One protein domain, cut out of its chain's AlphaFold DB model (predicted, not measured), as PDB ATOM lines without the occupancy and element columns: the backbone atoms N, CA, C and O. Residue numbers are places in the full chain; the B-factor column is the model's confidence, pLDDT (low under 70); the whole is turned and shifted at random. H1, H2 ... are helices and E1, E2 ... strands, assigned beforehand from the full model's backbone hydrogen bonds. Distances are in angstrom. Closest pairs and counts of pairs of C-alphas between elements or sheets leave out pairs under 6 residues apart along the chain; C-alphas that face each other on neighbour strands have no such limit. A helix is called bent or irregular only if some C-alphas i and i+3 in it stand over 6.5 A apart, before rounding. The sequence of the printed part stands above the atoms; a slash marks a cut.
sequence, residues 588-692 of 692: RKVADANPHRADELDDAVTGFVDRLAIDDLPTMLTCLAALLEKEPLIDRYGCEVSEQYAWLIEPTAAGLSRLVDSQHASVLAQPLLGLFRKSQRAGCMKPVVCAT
ATOM      1  N   ARG A 588     183.452 161.905  81.626       93.75
ATOM      2  CA  ARG A 588     182.546 161.177  82.541       93.75
ATOM      3  C   ARG A 588     181.827 159.985  81.900       93.75
ATOM      4  O   ARG A 588     181.343 159.116  82.626       93.75
ATOM      5  N   LYS A 589     181.710 159.964  80.569       93.69
ATOM      6  CA  LYS A 589     181.039 158.917  79.784       93.69
ATOM      7  C   LYS A 589     182.015 158.022  79.015       93.69
ATOM      8  O   LYS A 589     181.557 157.118  78.316       93.69
ATOM      9  N   VAL A 590     183.318 158.290  79.062       92.94
ATOM     10  CA  VAL A 590     184.301 157.605  78.219       92.94
ATOM     11  C   VAL A 590     184.481 156.146  78.640       92.94
ATOM     12  O   VAL A 590     184.350 155.809  79.814       92.94
ATOM     13  N   ALA A 591     184.757 155.273  77.672       89.75
ATOM     14  CA  ALA A 591     185.137 153.892  77.935       89.75
ATOM     15  C   ALA A 591     186.434 153.810  78.760       89.75
ATOM     16  O   ALA A 591     187.307 154.682  78.667       89.75
ATOM     17  N   ASP A 592     186.572 152.714  79.502       86.31
ATOM     18  CA  ASP A 592     187.774 152.413  80.276       86.31
ATOM     19  C   ASP A 592     188.995 152.262  79.364       86.31
ATOM     20  O   ASP A 592     188.896 151.812  78.215       86.31
ATOM     21  N   ALA A 593     190.158 152.658  79.879       81.25
ATOM     22  CA  ALA A 593     191.421 152.473  79.180       81.25
ATOM     23  C   ALA A 593     191.716 150.972  79.016       81.25
ATOM     24  O   ALA A 593     191.552 150.190  79.953       81.25
ATOM     25  N   ASN A 594     192.156 150.563  77.824       77.12
ATOM     26  CA  ASN A 594     192.537 149.180  77.548       77.12
ATOM     27  C   ASN A 594     194.071 149.066  77.505       77.12
ATOM     28  O   ASN A 594     194.661 149.544  76.539       77.12
ATOM     29  N   PRO A 595     194.717 148.378  78.465       68.19
ATOM     30  CA  PRO A 595     196.179 148.261  78.526       68.19
ATOM     31  C   PRO A 595     196.820 147.557  77.321       68.19
ATOM     32  O   PRO A 595     198.031 147.620  77.136       68.19
ATOM     33  N   HIS A 596     196.028 146.839  76.521       66.12
ATOM     34  CA  HIS A 596     196.496 146.045  75.385       66.12
ATOM     35  C   HIS A 596     196.265 146.727  74.030       66.12
ATOM     36  O   HIS A 596     196.441 146.094  72.986       66.12
ATOM     37  N   ARG A 597     195.834 147.993  74.014       69.12
ATOM     38  CA  ARG A 597     195.681 148.787  72.792       69.12
ATOM     39  C   ARG A 597     196.381 150.129  72.946       69.12
ATOM     40  O   ARG A 597     196.338 150.716  74.018       69.12
ATOM     41  N   ALA A 598     196.969 150.605  71.850       65.19
ATOM     42  CA  ALA A 598     197.392 151.993  71.749       65.19
ATOM     43  C   ALA A 598     196.173 152.904  71.959       65.19
ATOM     44  O   ALA A 598     195.102 152.655  71.392       65.19
ATOM     45  N   ASP A 599     196.344 153.907  72.806       78.19
ATOM     46  CA  ASP A 599     195.335 154.869  73.224       78.19
ATOM     47  C   ASP A 599     195.999 156.241  73.192       78.19
ATOM     48  O   ASP A 599     197.030 156.414  73.822       78.19
ATOM     49  N   GLU A 600     195.449 157.167  72.409       83.19
ATOM     50  CA  GLU A 600     196.013 158.512  72.184       83.19
ATOM     51  C   GLU A 600     195.203 159.586  72.933       83.19
ATOM     52  O   GLU A 600     195.255 160.778  72.613       83.19
ATOM     53  N   LEU A 601     194.306 159.182  73.840       88.75
ATOM     54  CA  LEU A 601     193.437 160.126  74.540       88.75
ATOM     55  C   LEU A 601     194.179 160.891  75.643       88.75
ATOM     56  O   LEU A 601     193.860 162.052  75.880       88.75
ATOM     57  N   ASP A 602     195.144 160.267  76.308       86.50
ATOM     58  CA  ASP A 602     196.058 160.925  77.244       86.50
ATOM     59  C   ASP A 602     196.831 162.061  76.562       86.50
ATOM     60  O   ASP A 602     196.720 163.209  76.994       86.50
ATOM     61  N   ASP A 603     197.488 161.777  75.438       83.06
ATOM     62  CA  ASP A 603     198.217 162.753  74.628       83.06
ATOM     63  C   ASP A 603     197.298 163.876  74.136       83.06
ATOM     64  O   ASP A 603     197.639 165.060  74.214       83.06
ATOM     65  N   ALA A 604     196.091 163.537  73.672       87.12
ATOM     66  CA  ALA A 604     195.128 164.533  73.210       87.12
ATOM     67  C   ALA A 604     194.639 165.455  74.340       87.12
ATOM     68  O   ALA A 604     194.456 166.657  74.113       87.12
ATOM     69  N   VAL A 605     194.431 164.927  75.553       92.25
ATOM     70  CA  VAL A 605     194.054 165.736  76.723       92.25
ATOM     71  C   VAL A 605     195.228 166.598  77.177       92.25
ATOM     72  O   VAL A 605     195.019 167.787  77.419       92.25
ATOM     73  N   THR A 606     196.448 166.062  77.218       88.12
ATOM     74  CA  THR A 606     197.668 166.828  77.520       88.12
ATOM     75  C   THR A 606     197.847 167.976  76.530       88.12
ATOM     76  O   THR A 606     197.922 169.136  76.931       88.12
ATOM     77  N   GLY A 607     197.763 167.695  75.227       86.31
ATOM     78  CA  GLY A 607     197.865 168.712  74.185       86.31
ATOM     79  C   GLY A 607     196.751 169.765  74.242       86.31
ATOM     80  O   GLY A 607     196.977 170.919  73.880       86.31
ATOM     81  N   PHE A 608     195.545 169.417  74.705       91.38
ATOM     82  CA  PHE A 608     194.493 170.405  74.967       91.38
ATOM     83  C   PHE A 608     194.820 171.276  76.187       91.38
ATOM     84  O   PHE A 608     194.676 172.497  76.115       91.38
ATOM     85  N   VAL A 609     195.295 170.666  77.277       91.56
ATOM     86  CA  VAL A 609     195.734 171.366  78.492       91.56
ATOM     87  C   VAL A 609     196.862 172.345  78.177       91.56
ATOM     88  O   VAL A 609     196.803 173.483  78.633       91.56
ATOM     89  N   ASP A 610     197.826 171.977  77.338       88.50
ATOM     90  CA  ASP A 610     198.942 172.846  76.944       88.50
ATOM     91  C   ASP A 610     198.504 174.076  76.138       88.50
ATOM     92  O   ASP A 610     199.111 175.144  76.246       88.50
ATOM     93  N   ARG A 611     197.407 173.972  75.377       90.31
ATOM     94  CA  ARG A 611     196.854 175.088  74.592       90.31
ATOM     95  C   ARG A 611     195.945 176.025  75.389       90.31
ATOM     96  O   ARG A 611     195.635 177.107  74.896       90.31
ATOM     97  N   LEU A 612     195.490 175.637  76.584       91.56
ATOM     98  CA  LEU A 612     194.618 176.482  77.409       91.56
ATOM     99  C   LEU A 612     195.339 177.741  77.899       91.56
ATOM    100  O   LEU A 612     196.529 177.709  78.240       91.56
ATOM    101  N   ALA A 613     194.589 178.841  77.982       91.69
ATOM    102  CA  ALA A 613     195.025 180.047  78.670       91.69
ATOM    103  C   ALA A 613     195.240 179.757  80.163       91.69
ATOM    104  O   ALA A 613     194.517 178.954  80.758       91.69
ATOM    105  N   ILE A 614     196.219 180.433  80.771       90.62
ATOM    106  CA  ILE A 614     196.597 180.220  82.177       90.62
ATOM    107  C   ILE A 614     195.388 180.402  83.110       90.62
ATOM    108  O   ILE A 614     195.199 179.595  84.014       90.62
ATOM    109  N   ASP A 615     194.517 181.376  82.830       90.19
ATOM    110  CA  ASP A 615     193.326 181.673  83.639       90.19
ATOM    111  C   ASP A 615     192.235 180.585  83.565       90.19
ATOM    112  O   ASP A 615     191.392 180.477  84.460       90.19
ATOM    113  N   ASP A 616     192.242 179.759  82.514       91.25
ATOM    114  CA  ASP A 616     191.257 178.692  82.301       91.25
ATOM    115  C   ASP A 616     191.734 177.328  82.834       91.25
ATOM    116  O   ASP A 616     190.908 176.456  83.139       91.25
ATOM    117  N   LEU A 617     193.050 177.148  83.021       91.00
ATOM    118  CA  LEU A 617     193.653 175.932  83.582       91.00
ATOM    119  C   LEU A 617     193.050 175.507  84.933       91.00
ATOM    120  O   LEU A 617     192.769 174.318  85.084       91.00
ATOM    121  N   PRO A 618     192.780 176.403  85.909       91.56
ATOM    122  CA  PRO A 618     192.227 175.993  87.200       91.56
ATOM    123  C   PRO A 618     190.863 175.310  87.071       91.56
ATOM    124  O   PRO A 618     190.576 174.358  87.800       91.56
ATOM    125  N   THR A 619     190.041 175.758  86.117       91.69
ATOM    126  CA  THR A 619     188.729 175.158  85.840       91.69
ATOM    127  C   THR A 619     188.904 173.739  85.305       91.69
ATOM    128  O   THR A 619     188.317 172.804  85.845       91.69
ATOM    129  N   MET A 620     189.769 173.565  84.301       93.12
ATOM    130  CA  MET A 620     190.045 172.255  83.704       93.12
ATOM    131  C   MET A 620     190.653 171.274  84.718       93.12
ATOM    132  O   MET A 620     190.187 170.144  84.848       93.12
ATOM    133  N   LEU A 621     191.651 171.708  85.490       91.06
ATOM    134  CA  LEU A 621     192.301 170.866  86.498       91.06
ATOM    135  C   LEU A 621     191.346 170.462  87.626       91.06
ATOM    136  O   LEU A 621     191.445 169.349  88.135       91.06
ATOM    137  N   THR A 622     190.386 171.316  87.990       90.62
ATOM    138  CA  THR A 622     189.346 170.958  88.969       90.62
ATOM    139  C   THR A 622     188.426 169.855  88.433       90.62
ATOM    140  O   THR A 622     188.083 168.932  89.172       90.62
ATOM    141  N   CYS A 623     188.068 169.898  87.144       90.94
ATOM    142  CA  CYS A 623     187.322 168.817  86.492       90.94
ATOM    143  C   CYS A 623     188.107 167.494  86.509       90.94
ATOM    144  O   CYS A 623     187.558 166.462  86.896       90.94
ATOM    145  N   LEU A 624     189.401 167.529  86.162       91.06
ATOM    146  CA  LEU A 624     190.270 166.346  86.192       91.06
ATOM    147  C   LEU A 624     190.443 165.785  87.613       91.06
ATOM    148  O   LEU A 624     190.388 164.569  87.797       91.06
ATOM    149  N   ALA A 625     190.567 166.652  88.626       88.44
ATOM    150  CA  ALA A 625     190.635 166.250  90.033       88.44
ATOM    151  C   ALA A 625     189.424 165.415  90.449       88.44
ATOM    152  O   ALA A 625     189.576 164.331  91.009       88.44
ATOM    153  N   ALA A 626     188.224 165.887  90.104       90.56
ATOM    154  CA  ALA A 626     186.981 165.208  90.444       90.56
ATOM    155  C   ALA A 626     186.870 163.812  89.802       90.56
ATOM    156  O   ALA A 626     186.233 162.923  90.365       90.56
ATOM    157  N   LEU A 627     187.477 163.603  88.629       90.75
ATOM    158  CA  LEU A 627     187.535 162.290  87.977       90.75
ATOM    159  C   LEU A 627     188.565 161.370  88.639       90.75
ATOM    160  O   LEU A 627     188.287 160.193  88.857       90.75
ATOM    161  N   LEU A 628     189.728 161.908  89.013       89.06
ATOM    162  CA  LEU A 628     190.782 161.172  89.716       89.06
ATOM    163  C   LEU A 628     190.375 160.728  91.130       89.06
ATOM    164  O   LEU A 628     190.989 159.812  91.667       89.06
ATOM    165  N   GLU A 629     189.358 161.341  91.733       89.31
ATOM    166  CA  GLU A 629     188.828 160.982  93.058       89.31
ATOM    167  C   GLU A 629     187.615 160.040  93.006       89.31
ATOM    168  O   GLU A 629     187.062 159.676  94.043       89.31
ATOM    169  N   LYS A 630     187.189 159.617  91.812       89.00
ATOM    170  CA  LYS A 630     186.019 158.754  91.653       89.00
ATOM    171  C   LYS A 630     186.331 157.300  92.027       89.00
ATOM    172  O   LYS A 630     187.253 156.699  91.481       89.00
ATOM    173  N   GLU A 631     185.520 156.716  92.904       85.12
ATOM    174  CA  GLU A 631     185.631 155.303  93.284       85.12
ATOM    175  C   GLU A 631     185.381 154.344  92.094       85.12
ATOM    176  O   GLU A 631     184.583 154.672  91.206       85.12
ATOM    177  N   PRO A 632     186.008 153.148  92.075       87.25
ATOM    178  CA  PRO A 632     186.942 152.612  93.075       87.25
ATOM    179  C   PRO A 632     188.339 153.245  92.981       87.25
ATOM    180  O   PRO A 632     188.833 153.549  91.895       87.25
ATOM    181  N   LEU A 633     188.967 153.456  94.141       86.25
ATOM    182  CA  LEU A 633     190.316 154.014  94.245       86.25
ATOM    183  C   LEU A 633     191.351 152.890  94.340       86.25
ATOM    184  O   LEU A 633     191.164 151.921  95.074       86.25
ATOM    185  N   ILE A 634     192.458 153.055  93.626       82.81
ATOM    186  CA  ILE A 634     193.658 152.229  93.736       82.81
ATOM    187  C   ILE A 634     194.792 153.063  94.323       82.81
ATOM    188  O   ILE A 634     194.954 154.238  93.986       82.81
ATOM    189  N   ASP A 635     195.598 152.446  95.182       77.50
ATOM    190  CA  ASP A 635     196.853 153.042  95.629       77.50
ATOM    191  C   ASP A 635     197.958 152.691  94.626       77.50
ATOM    192  O   ASP A 635     198.365 151.533  94.492       77.50
ATOM    193  N   ARG A 636     198.440 153.699  93.894       64.56
ATOM    194  CA  ARG A 636     199.658 153.597  93.083       64.56
ATOM    195  C   ARG A 636     200.733 154.479  93.704       64.56
ATOM    196  O   ARG A 636     200.639 155.699  93.641       64.56
ATOM    197  N   TYR A 637     201.780 153.862  94.255       61.00
ATOM    198  CA  TYR A 637     202.946 154.559  94.818       61.00
ATOM    199  C   TYR A 637     202.616 155.558  95.957       61.00
ATOM    200  O   TYR A 637     203.245 156.610  96.074       61.00
ATOM    201  N   GLY A 638     201.647 155.244  96.827       64.44
ATOM    202  CA  GLY A 638     201.248 156.099  97.954       64.44
ATOM    203  C   GLY A 638     200.299 157.234  97.549       64.44
ATOM    204  O   GLY A 638     200.299 158.310  98.168       64.44
ATOM    205  N   CYS A 639     199.536 157.013  96.478       69.31
ATOM    206  CA  CYS A 639     198.608 157.952  95.872       69.31
ATOM    207  C   CYS A 639     197.300 157.234  95.514       69.31
ATOM    208  O   CYS A 639     197.260 156.425  94.589       69.31
ATOM    209  N   GLU A 640     196.224 157.579  96.225       80.44
ATOM    210  CA  GLU A 640     194.873 157.089  95.943       80.44
ATOM    211  C   GLU A 640     194.273 157.845  94.751       80.44
ATOM    212  O   GLU A 640     193.993 159.054  94.815       80.44
ATOM    213  N   VAL A 641     194.103 157.124  93.647       84.62
ATOM    214  CA  VAL A 641     193.505 157.616  92.400       84.62
ATOM    215  C   VAL A 641     192.486 156.621  91.877       84.62
ATOM    216  O   VAL A 641     192.598 155.423  92.112       84.62
ATOM    217  N   SER A 642     191.495 157.122  91.152       87.38
ATOM    218  CA  SER A 642     190.490 156.299  90.491       87.38
ATOM    219  C   SER A 642     191.142 155.252  89.594       87.38
ATOM    220  O   SER A 642     191.960 155.593  88.737       87.38
ATOM    221  N   GLU A 643     190.729 153.995  89.738       85.31
ATOM    222  CA  GLU A 643     191.156 152.900  88.865       85.31
ATOM    223  C   GLU A 643     190.862 153.213  87.390       85.31
ATOM    224  O   GLU A 643     191.694 152.976  86.516       85.31
ATOM    225  N   GLN A 644     189.705 153.831  87.129       86.25
ATOM    226  CA  GLN A 644     189.221 154.169  85.791       86.25
ATOM    227  C   GLN A 644     189.962 155.367  85.166       86.25
ATOM    228  O   GLN A 644     190.199 155.396  83.956       86.25
ATOM    229  N   TYR A 645     190.312 156.373  85.974       88.81
ATOM    230  CA  TYR A 645     190.834 157.663  85.494       88.81
ATOM    231  C   TYR A 645     192.319 157.891  85.787       88.81
ATOM    232  O   TYR A 645     192.817 158.980  85.523       88.81
ATOM    233  N   ALA A 646     193.050 156.890  86.284       86.75
ATOM    234  CA  ALA A 646     194.471 157.020  86.630       86.75
ATOM    235  C   ALA A 646     195.355 157.551  85.479       86.75
ATOM    236  O   ALA A 646     196.368 158.196  85.731       86.75
ATOM    237  N   TRP A 647     194.966 157.330  84.221       86.88
ATOM    238  CA  TRP A 647     195.657 157.851  83.033       86.88
ATOM    239  C   TRP A 647     195.592 159.388  82.894       86.88
ATOM    240  O   TRP A 647     196.376 159.968  82.157       86.88
ATOM    241  N   LEU A 648     194.710 160.080  83.629       89.44
ATOM    242  CA  LEU A 648     194.621 161.549  83.636       89.44
ATOM    243  C   LEU A 648     195.686 162.234  84.513       89.44
ATOM    244  O   LEU A 648     195.724 163.466  84.565       89.44
ATOM    245  N   ILE A 649     196.549 161.476  85.201       86.12
ATOM    246  CA  ILE A 649     197.622 162.036  86.040       86.12
ATOM    247  C   ILE A 649     198.602 162.863  85.202       86.12
ATOM    248  O   ILE A 649     198.943 163.973  85.606       86.12
ATOM    249  N   GLU A 650     199.021 162.369  84.037       83.75
ATOM    250  CA  GLU A 650     199.988 163.065  83.176       83.75
ATOM    251  C   GLU A 650     199.447 164.398  82.626       83.75
ATOM    252  O   GLU A 650     200.083 165.428  82.878       83.75
ATOM    253  N   PRO A 651     198.244 164.457  82.013       87.56
ATOM    254  CA  PRO A 651     197.648 165.734  81.619       87.56
ATOM    255  C   PRO A 651     197.474 166.712  82.789       87.56
ATOM    256  O   PRO A 651     197.630 167.926  82.638       87.56
ATOM    257  N   THR A 652     197.158 166.192  83.979       88.31
ATOM    258  CA  THR A 652     197.017 167.001  85.197       88.31
ATOM    259  C   THR A 652     198.358 167.588  85.639       88.31
ATOM    260  O   THR A 652     198.427 168.770  85.984       88.31
ATOM    261  N   ALA A 653     199.431 166.796  85.589       85.06
ATOM    262  CA  ALA A 653     200.784 167.233  85.910       85.06
ATOM    263  C   ALA A 653     201.274 168.320  84.939       85.06
ATOM    264  O   ALA A 653     201.797 169.337  85.395       85.06
ATOM    265  N   ALA A 654     201.029 168.161  83.632       84.81
ATOM    266  CA  ALA A 654     201.373 169.163  82.619       84.81
ATOM    267  C   ALA A 654     200.714 170.525  82.915       84.81
ATOM    268  O   ALA A 654     201.388 171.558  82.974       84.81
ATOM    269  N   GLY A 655     199.410 170.531  83.209       88.06
ATOM    270  CA  GLY A 655     198.696 171.758  83.572       88.06
ATOM    271  C   GLY A 655     199.170 172.378  84.892       88.06
ATOM    272  O   GLY A 655     199.283 173.601  84.991       88.06
ATOM    273  N   LEU A 656     199.489 171.558  85.900       86.75
ATOM    274  CA  LEU A 656     200.042 172.034  87.173       86.75
ATOM    275  C   LEU A 656     201.419 172.676  86.998       86.75
ATOM    276  O   LEU A 656     201.653 173.740  87.565       86.75
ATOM    277  N   SER A 657     202.305 172.071  86.203       86.62
ATOM    278  CA  SER A 657     203.613 172.647  85.881       86.62
ATOM    279  C   SER A 657     203.469 174.040  85.273       86.62
ATOM    280  O   SER A 657     204.084 174.978  85.766       86.62
ATOM    281  N   ARG A 658     202.552 174.223  84.312       89.94
ATOM    282  CA  ARG A 658     202.283 175.543  83.715       89.94
ATOM    283  C   ARG A 658     201.777 176.576  84.733       89.94
ATOM    284  O   ARG A 658     202.157 177.745  84.661       89.94
ATOM    285  N   LEU A 659     200.934 176.175  85.690       87.50
ATOM    286  CA  LEU A 659     200.472 177.076  86.756       87.50
ATOM    287  C   LEU A 659     201.585 177.443  87.752       87.50
ATOM    288  O   LEU A 659     201.623 178.575  88.233       87.50
ATOM    289  N   VAL A 660     202.486 176.505  88.060       86.19
ATOM    290  CA  VAL A 660     203.642 176.735  88.942       86.19
ATOM    291  C   VAL A 660     204.650 177.664  88.274       86.19
ATOM    292  O   VAL A 660     205.059 178.649  88.886       86.19
ATOM    293  N   ASP A 661     204.986 177.406  87.010       86.75
ATOM    294  CA  ASP A 661     205.925 178.220  86.233       86.75
ATOM    295  C   ASP A 661     205.421 179.664  86.062       86.75
ATOM    296  O   ASP A 661     206.208 180.608  86.039       86.75
ATOM    297  N   SER A 662     204.097 179.850  86.007       85.81
ATOM    298  CA  SER A 662     203.448 181.169  85.947       85.81
ATOM    299  C   SER A 662     203.148 181.801  87.312       85.81
ATOM    300  O   SER A 662     202.604 182.903  87.359       85.81
ATOM    301  N   GLN A 663     203.497 181.135  88.421       85.06
ATOM    302  CA  GLN A 663     203.245 181.589  89.799       85.06
ATOM    303  C   GLN A 663     201.775 181.960  90.068       85.06
ATOM    304  O   GLN A 663     201.465 182.872  90.839       85.06
ATOM    305  N   HIS A 664     200.840 181.259  89.427       85.75
ATOM    306  CA  HIS A 664     199.427 181.599  89.507       85.75
ATOM    307  C   HIS A 664     198.843 181.269  90.897       85.75
ATOM    308  O   HIS A 664     198.992 180.159  91.414       85.75
ATOM    309  N   ALA A 665     198.111 182.212  91.502       80.81
ATOM    310  CA  ALA A 665     197.630 182.104  92.888       80.81
ATOM    311  C   ALA A 665     196.708 180.894  93.147       80.81
ATOM    312  O   ALA A 665     196.605 180.408  94.275       80.81
ATOM    313  N   SER A 666     196.048 180.375  92.106       79.50
ATOM    314  CA  SER A 666     195.142 179.229  92.226       79.50
ATOM    315  C   SER A 666     195.840 177.919  92.601       79.50
ATOM    316  O   SER A 666     195.154 177.013  93.061       79.50
ATOM    317  N   VAL A 667     197.164 177.789  92.439       72.56
ATOM    318  CA  VAL A 667     197.909 176.562  92.798       72.56
ATOM    319  C   VAL A 667     197.707 176.189  94.273       72.56
ATOM    320  O   VAL A 667     197.710 175.011  94.622       72.56
ATOM    321  N   LEU A 668     197.455 177.184  95.130       72.56
ATOM    322  CA  LEU A 668     197.201 177.018  96.563       72.56
ATOM    323  C   LEU A 668     195.720 176.750  96.906       72.56
ATOM    324  O   LEU A 668     195.367 176.656  98.082       72.56
ATOM    325  N   ALA A 669     194.835 176.626  95.913       77.38
ATOM    326  CA  ALA A 669     193.432 176.286  96.134       77.38
ATOM    327  C   ALA A 669     193.258 174.792  96.477       77.38
ATOM    328  O   ALA A 669     193.990 173.923  95.999       77.38
ATOM    329  N   GLN A 670     192.257 174.487  97.307       62.09
ATOM    330  CA  GLN A 670     192.090 173.180  97.962       62.09
ATOM    331  C   GLN A 670     191.792 171.950  97.064       62.09
ATOM    332  O   GLN A 670     192.019 170.852  97.559       62.09
ATOM    333  N   PRO A 671     191.430 172.044  95.765       67.50
ATOM    334  CA  PRO A 671     191.503 170.883  94.857       67.50
ATOM    335  C   PRO A 671     192.897 170.686  94.228       67.50
ATOM    336  O   PRO A 671     193.372 169.564  94.053       67.50
ATOM    337  N   LEU A 672     193.591 171.785  93.911       74.00
ATOM    338  CA  LEU A 672     194.846 171.770  93.148       74.00
ATOM    339  C   LEU A 672     196.056 171.401  94.016       74.00
ATOM    340  O   LEU A 672     196.946 170.687  93.558       74.00
ATOM    341  N   LEU A 673     196.046 171.780  95.298       71.75
ATOM    342  CA  LEU A 673     197.036 171.325  96.284       71.75
ATOM    343  C   LEU A 673     197.025 169.800  96.474       71.75
ATOM    344  O   LEU A 673     198.082 169.189  96.658       71.75
ATOM    345  N   GLY A 674     195.838 169.186  96.440       71.81
ATOM    346  CA  GLY A 674     195.681 167.733  96.494       71.81
ATOM    347  C   GLY A 674     196.317 167.067  95.274       71.81
ATOM    348  O   GLY A 674     197.147 166.170  95.424       71.81
ATOM    349  N   LEU A 675     196.010 167.574  94.078       72.62
ATOM    350  CA  LEU A 675     196.587 167.099  92.818       72.62
ATOM    351  C   LEU A 675     198.105 167.272  92.727       72.62
ATOM    352  O   LEU A 675     198.787 166.378  92.231       72.62
ATOM    353  N   PHE A 676     198.647 168.382  93.228       68.88
ATOM    354  CA  PHE A 676     200.089 168.631  93.248       68.88
ATOM    355  C   PHE A 676     200.831 167.563  94.062       68.88
ATOM    356  O   PHE A 676     201.811 166.982  93.595       68.88
ATOM    357  N   ARG A 677     200.314 167.220  95.251       71.06
ATOM    358  CA  ARG A 677     200.877 166.145  96.087       71.06
ATOM    359  C   ARG A 677     200.785 164.777  95.410       71.06
ATOM    360  O   ARG A 677     201.731 163.998  95.501       71.06
ATOM    361  N   LYS A 678     199.669 164.492  94.734       71.69
ATOM    362  CA  LYS A 678     199.456 163.243  93.984       71.69
ATOM    363  C   LYS A 678     200.422 163.124  92.792       71.69
ATOM    364  O   LYS A 678     201.089 162.103  92.650       71.69
ATOM    365  N   SER A 679     200.584 164.193  92.010       66.75
ATOM    366  CA  SER A 679     201.445 164.231  90.813       66.75
ATOM    367  C   SER A 679     202.940 164.132  91.145       66.75
ATOM    368  O   SER A 679     203.685 163.468  90.428       66.75
ATOM    369  N   GLN A 680     203.382 164.723  92.265       68.88
ATOM    370  CA  GLN A 680     204.752 164.545  92.765       68.88
ATOM    371  C   GLN A 680     205.033 163.104  93.213       68.88
ATOM    372  O   GLN A 680     206.096 162.568  92.912       68.88
ATOM    373  N   ARG A 681     204.088 162.460  93.913       67.19
ATOM    374  CA  ARG A 681     204.240 161.065  94.370       67.19
ATOM    375  C   ARG A 681     204.226 160.056  93.222       67.19
ATOM    376  O   ARG A 681     204.922 159.052  93.304       67.19
ATOM    377  N   ALA A 682     203.489 160.348  92.152       60.12
ATOM    378  CA  ALA A 682     203.466 159.540  90.934       60.12
ATOM    379  C   ALA A 682     204.744 159.667  90.074       60.12
ATOM    380  O   ALA A 682     204.899 158.922  89.112       60.12
ATOM    381  N   GLY A 683     205.662 160.591  90.400       60.75
ATOM    382  CA  GLY A 683     206.907 160.800  89.647       60.75
ATOM    383  C   GLY A 683     206.748 161.578  88.333       60.75
ATOM    384  O   GLY A 683     207.714 161.704  87.588       60.75
ATOM    385  N   CYS A 684     205.562 162.132  88.057       58.19
ATOM    386  CA  CYS A 684     205.247 162.848  86.813       58.19
ATOM    387  C   CYS A 684     205.663 164.334  86.824       58.19
ATOM    388  O   CYS A 684     205.544 165.015  85.810       58.19
ATOM    389  N   MET A 685     206.150 164.863  87.955       53.34
ATOM    390  CA  MET A 685     206.658 166.236  88.079       53.34
ATOM    391  C   MET A 685     208.100 166.246  88.594       53.34
ATOM    392  O   MET A 685     208.442 165.514  89.525       53.34
ATOM    393  N   LYS A 686     208.941 167.131  88.042       46.81
ATOM    394  CA  LYS A 686     210.278 167.402  88.593       46.81
ATOM    395  C   LYS A 686     210.150 167.973  90.017       46.81
ATOM    396  O   LYS A 686     209.220 168.744  90.270       46.81
ATOM    397  N   PRO A 687     211.061 167.637  90.952       43.00
ATOM    398  CA  PRO A 687     211.060 168.240  92.278       43.00
ATOM    399  C   PRO A 687     211.211 169.757  92.138       43.00
ATOM    400  O   PRO A 687     212.204 170.246  91.601       43.00
ATOM    401  N   VAL A 688     210.204 170.496  92.602       41.41
ATOM    402  CA  VAL A 688     210.267 171.954  92.678       41.41
ATOM    403  C   VAL A 688     211.277 172.284  93.768       41.41
ATOM    404  O   VAL A 688     211.019 172.066  94.952       41.41
ATOM    405  N   VAL A 689     212.454 172.769  93.371       33.69
ATOM    406  CA  VAL A 689     213.381 173.412  94.300       33.69
ATOM    407  C   VAL A 689     212.707 174.718  94.700       33.69
ATOM    408  O   VAL A 689     212.707 175.678  93.934       33.69
ATOM    409  N   CYS A 690     212.075 174.742  95.873       28.06
ATOM    410  CA  CYS A 690     211.649 175.993  96.484       28.06
ATOM    411  C   CYS A 690     212.901 176.851  96.704       28.06
ATOM    412  O   CYS A 690     213.667 176.601  97.634       28.06
ATOM    413  N   ALA A 691     213.121 177.844  95.843       27.48
ATOM    414  CA  ALA A 691     213.887 179.014  96.234       27.48
ATOM    415  C   ALA A 691     213.039 179.740  97.285       27.48
ATOM    416  O   ALA A 691     211.909 180.140  97.006       27.48
ATOM    417  N   THR A 692     213.557 179.760  98.510       31.52
ATOM    418  CA  THR A 692     213.025 180.471  99.681       31.52
ATOM    419  C   THR A 692     212.715 181.929  99.412       31.52
ATOM    420  O   THR A 692     213.547 182.560  98.719       31.52
TER     421      THR A 692
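This is residues 588 to 692 of the 692 residues of an uncharacterized protein of Oceanicaulis sp. HTCC2633 (UniProt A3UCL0). Helix H3 forms the core, with H1 and H2 packed lengthwise on two of its sides and H5 crossing it on the side away from H1. Short H4 sits near one end of this helical body, the small hairpin E1-E2 near the other, and residues 594 to 600 stick out. The printed part has 105 residues, with five named helices and two named strands that follow each other along the chain as H1 H2 E1 E2 H3 H4 H5; the class is mostly helix, with one antiparallel sheet, E1 - E2. It is compact, with a radius of gyration of the C-alphas of 13.6 A and spans of 44 by 30 by 21 A.

H1, residues 601 to 611, begins at C-alpha (193.437, 160.126, 74.540) and is 15.3 A long. H2, 617 to 628, is 16.2 A; E1, 633 to 635, and E2, 640 to 642, follow. H3, 646 to 661, is 24.1 A and only just irregular: C-alphas 647 and 650 are 6.8 A apart. H4 is 665 to 668; H5, 672 to 681, 14.3 A, ends at C-alpha (204.240, 161.065, 94.370).

H3 is the hub. H1 touches it, C-alphas 606 and 651 closest at 4.2 A, at a shallow tilt of 15 degrees, the same way. H2 touches it, 621 and 652 closest at 6.2 A, at 26 degrees, shallow, opposite ways. H5 touches residues 649 to 656 of H3, C-alphas 653 and 679 closest at 5.8 A, at 68 degrees, only just steep. H4 touches residues 656 to 660, C-alphas 659 and 667 closest at 6.6 A. H1 and H5 are apart. In hairpin E1-E2, N 634 and O 641 are 2.8 A apart, within hydrogen-bond range. Every O i to N i+4 pair is within range in H1, H2 and H5, and 10 of 12 in H3; H4 is too short for one.

The farthest C-alphas, 596 and 692, are 45.3 A apart. The printed part has no cut; its links between named elements are tight. Mean pLDDT of the printed part is 78.9; residues under 70 include 679 to 692.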